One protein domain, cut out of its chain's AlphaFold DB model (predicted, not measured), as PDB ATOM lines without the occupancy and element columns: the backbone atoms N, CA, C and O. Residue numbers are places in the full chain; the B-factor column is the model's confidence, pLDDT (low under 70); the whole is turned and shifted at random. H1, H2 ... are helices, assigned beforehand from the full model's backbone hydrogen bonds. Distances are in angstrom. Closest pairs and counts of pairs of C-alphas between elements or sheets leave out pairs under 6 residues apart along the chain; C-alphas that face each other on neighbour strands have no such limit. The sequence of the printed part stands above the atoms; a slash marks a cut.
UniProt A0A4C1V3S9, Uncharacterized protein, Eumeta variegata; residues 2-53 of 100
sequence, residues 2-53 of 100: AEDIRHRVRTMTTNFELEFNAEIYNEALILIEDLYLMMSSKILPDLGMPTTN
ATOM      1  N   ALA A   2     201.708 257.380 240.139       87.06
ATOM      2  CA  ALA A   2     201.643 258.418 239.093       87.06
ATOM      3  C   ALA A   2     200.546 259.480 239.333       87.06
ATOM      4  O   ALA A   2     200.787 260.667 239.135       87.06
ATOM      5  N   GLU A   3     199.356 259.075 239.794       91.94
ATOM      6  CA  GLU A   3     198.284 260.020 240.149       91.94
ATOM      7  C   GLU A   3     198.672 260.902 241.342       91.94
ATOM      8  O   GLU A   3     198.489 262.113 241.291       91.94
ATOM      9  N   ASP A   4     199.269 260.318 242.386       91.81
ATOM     10  CA  ASP A   4     199.746 261.051 243.564       91.81
ATOM     11  C   ASP A   4     200.830 262.072 243.192       91.81
ATOM     12  O   ASP A   4     200.811 263.205 243.671       91.81
ATOM     13  N   ILE A   5     201.743 261.693 242.291       90.69
ATOM     14  CA  ILE A   5     202.769 262.577 241.731       90.69
ATOM     15  C   ILE A   5     202.108 263.720 240.965       90.69
ATOM     16  O   ILE A   5     202.392 264.883 241.236       90.69
ATOM     17  N   ARG A   6     201.178 263.420 240.052       91.50
ATOM     18  CA  ARG A   6     200.451 264.446 239.298       91.50
ATOM     19  C   ARG A   6     199.716 265.402 240.230       91.50
ATOM     20  O   ARG A   6     199.806 266.613 240.052       91.50
ATOM     21  N   HIS A   7     199.029 264.879 241.243       91.00
ATOM     22  CA  HIS A   7     198.343 265.687 242.244       91.00
ATOM     23  C   HIS A   7     199.326 266.589 243.002       91.00
ATOM     24  O   HIS A   7     199.095 267.794 243.103       91.00
ATOM     25  N   ARG A   8     200.458 266.045 243.467       91.06
ATOM     26  CA  ARG A   8     201.531 266.821 244.108       91.06
ATOM     27  C   ARG A   8     202.014 267.950 243.198       91.06
ATOM     28  O   ARG A   8     202.035 269.101 243.627       91.06
ATOM     29  N   VAL A   9     202.332 267.652 241.939       87.69
ATOM     30  CA  VAL A   9     202.831 268.652 240.985       87.69
ATOM     31  C   VAL A   9     201.777 269.728 240.715       87.69
ATOM     32  O   VAL A   9     202.109 270.908 240.781       87.69
ATOM     33  N   ARG A  10     200.503 269.361 240.519       90.44
ATOM     34  CA  ARG A  10     199.388 270.319 240.374       90.44
ATOM     35  C   ARG A  10     199.298 271.276 241.562       90.44
ATOM     36  O   ARG A  10     199.149 272.480 241.372       90.44
ATOM     37  N   THR A  11     199.420 270.752 242.783       87.12
ATOM     38  CA  THR A  11     199.380 271.582 243.997       87.12
ATOM     39  C   THR A  11     200.607 272.480 244.153       87.12
ATOM     40  O   THR A  11     200.478 273.578 244.683       87.12
ATOM     41  N   MET A  12     201.778 272.048 243.677       83.94
ATOM     42  CA  MET A  12     203.027 272.813 243.774       83.94
ATOM     43  C   MET A  12     203.135 273.921 242.725       83.94
ATOM     44  O   MET A  12     203.594 275.014 243.040       83.94
ATOM     45  N   THR A  13     202.718 273.658 241.486       84.38
ATOM     46  CA  THR A  13     202.839 274.613 240.372       84.38
ATOM     47  C   THR A  13     201.587 275.466 240.183       84.38
ATOM     48  O   THR A  13     201.573 276.367 239.347       84.38
ATOM     49  N   THR A  14     200.527 275.218 240.961       84.75
ATOM     50  CA  THR A  14     199.201 275.853 240.812       84.75
ATOM     51  C   THR A  14     198.580 275.621 239.426       84.75
ATOM     52  O   THR A  14     197.657 276.325 239.016       84.75
ATOM     53  N   ASN A  15     199.084 274.629 238.685       83.75
ATOM     54  CA  ASN A  15     198.603 274.258 237.364       83.75
ATOM     55  C   ASN A  15     197.643 273.074 237.486       83.75
ATOM     56  O   ASN A  15     198.062 271.920 237.455       83.75
ATOM     57  N   PHE A  16     196.350 273.361 237.637       82.00
ATOM     58  CA  PHE A  16     195.311 272.340 237.816       82.00
ATOM     59  C   PHE A  16     195.014 271.525 236.547       82.00
ATOM     60  O   PHE A  16     194.539 270.395 236.649       82.00
ATOM     61  N   GLU A  17     195.365 272.059 235.377       88.44
ATOM     62  CA  GLU A  17     195.149 271.435 234.066       88.44
ATOM     63  C   GLU A  17     196.299 270.502 233.656       88.44
ATOM     64  O   GLU A  17     196.270 269.921 232.576       88.44
ATOM     65  N   LEU A  18     197.324 270.327 234.502       86.75
ATOM     66  CA  LEU A  18     198.468 269.472 234.185       86.75
ATOM     67  C   LEU A  18     198.015 268.031 233.908       86.75
ATOM     68  O   LEU A  18     197.575 267.324 234.821       86.75
ATOM     69  N   GLU A  19     198.140 267.589 232.662       91.75
ATOM     70  CA  GLU A  19     197.864 266.216 232.248       91.75
ATOM     71  C   GLU A  19     199.030 265.269 232.561       91.75
ATOM     72  O   GLU A  19     200.090 265.670 233.045       91.75
ATOM     73  N   PHE A  20     198.827 263.975 232.310       89.06
ATOM     74  CA  PHE A  20     199.915 263.010 232.405       89.06
ATOM     75  C   PHE A  20     200.966 263.288 231.334       89.06
ATOM     76  O   PHE A  20     200.664 263.341 230.144       89.06
ATOM     77  N   ASN A  21     202.215 263.413 231.766       87.88
ATOM     78  CA  ASN A  21     203.362 263.603 230.897       87.88
ATOM     79  C   ASN A  21     204.407 262.505 231.161       87.88
ATOM     80  O   ASN A  21     204.313 261.740 232.125       87.88
ATOM     81  N   ALA A  22     205.411 262.417 230.288       85.81
ATOM     82  CA  ALA A  22     206.477 261.426 230.417       85.81
ATOM     83  C   ALA A  22     207.253 261.554 231.743       85.81
ATOM     84  O   ALA A  22     207.752 260.558 232.257       85.81
ATOM     85  N   GLU A  23     207.323 262.751 232.327       84.50
ATOM     86  CA  GLU A  23     208.020 263.005 233.591       84.50
ATOM     87  C   GLU A  23     207.298 262.365 234.782       84.50
ATOM     88  O   GLU A  23     207.936 261.688 235.583       84.50
ATOM     89  N   ILE A  24     205.967 262.483 234.853       88.00
ATOM     90  CA  ILE A  24     205.137 261.841 235.883       88.00
ATOM     91  C   ILE A  24     205.277 260.316 235.808       88.00
ATOM     92  O   ILE A  24     205.365 259.641 236.837       88.00
ATOM     93  N   TYR A  25     205.318 259.759 234.596       88.62
ATOM     94  CA  TYR A  25     205.541 258.325 234.412       88.62
ATOM     95  C   TYR A  25     206.954 257.903 234.812       88.62
ATOM     96  O   TYR A  25     207.107 256.882 235.479       88.62
ATOM     97  N   ASN A  26     207.972 258.690 234.463       88.12
ATOM     98  CA  ASN A  26     209.351 258.412 234.858       88.12
ATOM     99  C   ASN A  26     209.517 258.434 236.383       88.12
ATOM    100  O   ASN A  26     210.102 257.503 236.928       88.12
ATOM    101  N   GLU A  27     208.943 259.421 237.079       86.31
ATOM    102  CA  GLU A  27     208.918 259.433 238.548       86.31
ATOM    103  C   GLU A  27     208.242 258.184 239.113       86.31
ATOM    104  O   GLU A  27     208.763 257.541 240.024       86.31
ATOM    105  N   ALA A  28     207.079 257.816 238.569       89.62
ATOM    106  CA  ALA A  28     206.353 256.652 239.050       89.62
ATOM    107  C   ALA A  28     207.172 255.363 238.879       89.62
ATOM    108  O   ALA A  28     207.174 254.524 239.777       89.62
ATOM    109  N   LEU A  29     207.887 255.217 237.760       87.62
ATOM    110  CA  LEU A  29     208.771 254.076 237.517       87.62
ATOM    111  C   LEU A  29     209.946 254.037 238.502       87.62
ATOM    112  O   LEU A  29     210.260 252.962 239.007       87.62
ATOM    113  N   ILE A  30     210.547 255.187 238.820       85.88
ATOM    114  CA  ILE A  30     211.629 255.280 239.814       85.88
ATOM    115  C   ILE A  30     211.126 254.851 241.200       85.88
ATOM    116  O   ILE A  30     211.762 254.026 241.849       85.88
ATOM    117  N   LEU A  31     209.951 255.325 241.629       87.69
ATOM    118  CA  LEU A  31     209.368 254.931 242.920       87.69
ATOM    119  C   LEU A  31     209.065 253.430 243.001       87.69
ATOM    120  O   LEU A  31     209.235 252.814 244.054       87.69
ATOM    121  N   ILE A  32     208.614 252.832 241.895       87.31
ATOM    122  CA  ILE A  32     208.398 251.384 241.807       87.31
ATOM    123  C   ILE A  32     209.733 250.639 241.925       87.31
ATOM    124  O   ILE A  32     209.807 249.631 242.627       87.31
ATOM    125  N   GLU A  33     210.791 251.131 241.278       85.25
ATOM    126  CA  GLU A  33     212.134 250.559 241.395       85.25
ATOM    127  C   GLU A  33     212.682 250.672 242.826       85.25
ATOM    128  O   GLU A  33     213.229 249.700 243.339       85.25
ATOM    129  N   ASP A  34     212.498 251.806 243.504       83.44
ATOM    130  CA  ASP A  34     212.935 251.982 244.894       83.44
ATOM    131  C   ASP A  34     212.173 251.065 245.859       83.44
ATOM    132  O   ASP A  34     212.770 250.481 246.766       83.44
ATOM    133  N   LEU A  35     210.869 250.868 245.638       85.62
ATOM    134  CA  LEU A  35     210.087 249.885 246.389       85.62
ATOM    135  C   LEU A  35     210.617 248.466 246.151       85.62
ATOM    136  O   LEU A  35     210.771 247.687 247.091       85.62
ATOM    137  N   TYR A  36     210.937 248.132 244.901       82.25
ATOM    138  CA  TYR A  36     211.512 246.839 244.553       82.25
ATOM    139  C   TYR A  36     212.887 246.618 245.200       82.25
ATOM    140  O   TYR A  36     213.160 245.532 245.724       82.25
ATOM    141  N   LEU A  37     213.734 247.648 245.214       81.69
ATOM    142  CA  LEU A  37     215.036 247.623 245.869       81.69
ATOM    143  C   LEU A  37     214.887 247.429 247.382       81.69
ATOM    144  O   LEU A  37     215.581 246.598 247.966       81.69
ATOM    145  N   MET A  38     213.938 248.132 248.003       81.25
ATOM    146  CA  MET A  38     213.623 247.993 249.425       81.25
ATOM    147  C   MET A  38     213.170 246.569 249.777       81.25
ATOM    148  O   MET A  38     213.530 246.051 250.831       81.25
ATOM    149  N   MET A  39     212.401 245.925 248.896       83.06
ATOM    150  CA  MET A  39     211.841 244.595 249.146       83.06
ATOM    151  C   MET A  39     212.796 243.444 248.809       83.06
ATOM    152  O   MET A  39     212.809 242.441 249.519       83.06
ATOM    153  N   SER A  40     213.568 243.545 247.726       77.50
ATOM    154  CA  SER A  40     214.400 242.436 247.235       77.50
ATOM    155  C   SER A  40     215.892 242.603 247.524       77.50
ATOM    156  O   SER A  40     216.648 241.653 247.323       77.50
ATOM    157  N   SER A  41     216.324 243.791 247.979       72.38
ATOM    158  CA  SER A  41     217.738 244.190 248.125       72.38
ATOM    159  C   SER A  41     218.583 243.999 246.856       72.38
ATOM    160  O   SER A  41     219.809 244.057 246.917       72.38
ATOM    161  N   LYS A  42     217.941 243.764 245.707       74.38
ATOM    162  CA  LYS A  42     218.571 243.582 244.402       74.38
ATOM    163  C   LYS A  42     218.158 244.721 243.489       74.38
ATOM    164  O   LYS A  42     217.011 245.168 243.508       74.38
ATOM    165  N   ILE A  43     219.107 245.179 242.685       72.62
ATOM    166  CA  ILE A  43     218.877 246.223 241.689       72.62
ATOM    167  C   ILE A  43     218.326 245.594 240.402       72.62
ATOM    168  O   ILE A  43     218.652 244.453 240.081       72.62
ATOM    169  N   LEU A  44     217.503 246.325 239.640       74.19
ATOM    170  CA  LEU A  44     216.922 245.841 238.374       74.19
ATOM    171  C   LEU A  44     217.951 245.259 237.376       74.19
ATOM    172  O   LEU A  44     217.647 244.226 236.769       74.19
ATOM    173  N   PRO A  45     219.176 245.814 237.244       75.62
ATOM    174  CA  PRO A  45     220.225 245.228 236.408       75.62
ATOM    175  C   PRO A  45     220.614 243.799 236.786       75.62
ATOM    176  O   PRO A  45     220.885 242.992 235.898       75.62
ATOM    177  N   ASP A  46     220.575 243.447 238.075       73.75
ATOM    178  CA  ASP A  46     220.896 242.092 238.548       73.75
ATOM    179  C   ASP A  46     219.833 241.066 238.127       73.75
ATOM    180  O   ASP A  46     220.071 239.858 238.163       73.75
ATOM    181  N   LEU A  47     218.653 241.540 237.718       72.75
ATOM    182  CA  LEU A  47     217.569 240.730 237.161       72.75
ATOM    183  C   LEU A  47     217.511 240.793 235.629       72.75
ATOM    184  O   LEU A  47     216.570 240.269 235.036       72.75
ATOM    185  N   GLY A  48     218.495 241.429 234.984       77.06
ATOM    186  CA  GLY A  48     218.526 241.611 233.532       77.06
ATOM    187  C   GLY A  48     217.523 242.645 233.014       77.06
ATOM    188  O   GLY A  48     217.221 242.649 231.822       77.06
ATOM    189  N   MET A  49     217.000 243.512 233.887       76.88
ATOM    190  CA  MET A  49     216.087 244.592 233.516       76.88
ATOM    191  C   MET A  49     216.853 245.916 233.361       76.88
ATOM    192  O   MET A  49     217.768 246.189 234.141       76.88
ATOM    193  N   PRO A  50     216.499 246.762 232.376       72.25
ATOM    194  CA  PRO A  50     217.112 248.075 232.229       72.25
ATOM    195  C   PRO A  50     216.773 248.971 233.429       72.25
ATOM    196  O   PRO A  50     215.624 249.020 233.868       72.25
ATOM    197  N   THR A  51     217.773 249.688 233.949       70.50
ATOM    198  CA  THR A  51     217.602 250.663 235.038       70.50
ATOM    199  C   THR A  51     216.632 251.769 234.628       70.50
ATOM    200  O   THR A  51     216.631 252.207 233.472       70.50
ATOM    201  N   THR A  52     215.832 252.261 235.575       72.75
ATOM    202  CA  THR A  52     214.969 253.419 235.314       72.75
ATOM    203  C   THR A  52     215.797 254.690 235.074       72.75
ATOM    204  O   THR A  52     216.963 254.791 235.466       72.75
ATOM    205  N   ASN A  53     215.215 255.683 234.394       72.56
ATOM    206  CA  ASN A  53     215.913 256.906 233.987       72.56
ATOM    207  C   ASN A  53     216.125 257.895 235.158       72.56
ATOM    208  O   ASN A  53     215.589 259.004 235.159       72.56
TER     209      ASN A  53
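AT A GLANCE: This is residues 2 to 53 of the 100 residues of an uncharacterized protein of Eumeta variegata (UniProt A0A4C1V3S9). One long helix, H2, slants through a loose, rod-like model: the shorter helix H1 meets it with its first residues, beside the first half of H2, and reaches away at a steep angle to make one end of the rod. Past the far end of H2 the printed part folds back, through the single-turn helix H3, into a tail; residues 45 to 50 stick out. The printed part has 52 residues, with three named helices in the order H1, H2, H3 and no named strand: all helix. It is loose, with a radius of gyration of the C-alphas of 13.6 A, and spans 40 by 18 by 12 A.

HOW THE PARTS SIT: The longest helix, H2, residues 22 to 40, touches H1, residues 2 to 13, with residues 24 to 28 alone. H1 touches it with residues 2 to 6 alone. Their closest C-alphas, those of Ala 2 and Ala 28, are 5.0 A apart. They run opposite ways at a steep tilt of 54 degrees. H3, residues 44 to 47, is close to H2 but not clearly touching; their closest C-alphas, those of Glu 33 and Leu 44, are 7.4 A apart. H1 and H3 are apart. Every O i to N i+4 pair is within hydrogen-bond range in H1 and H2; H3 is too short for such a pair.

IN THESE COORDINATES: H2 measures 26.6 A from C-alpha 22 at (206.477, 261.426, 230.417) to C-alpha 40. H1 measures 16.3 A and begins with C-alpha 2 at (201.643, 258.418, 239.093). H3 measures 5.3 A and ends with C-alpha 47 at (217.569, 240.730, 237.161).

THE WHOLE: The two C-alphas farthest apart, those of Thr 14 and Asp 46, are 40.2 A apart. The printed part has no cut. The link from H1 to H2 is short, and that from H2 to H3 is tight. The mean pLDDT of the printed part is 83.5, and no printed residue is under 70.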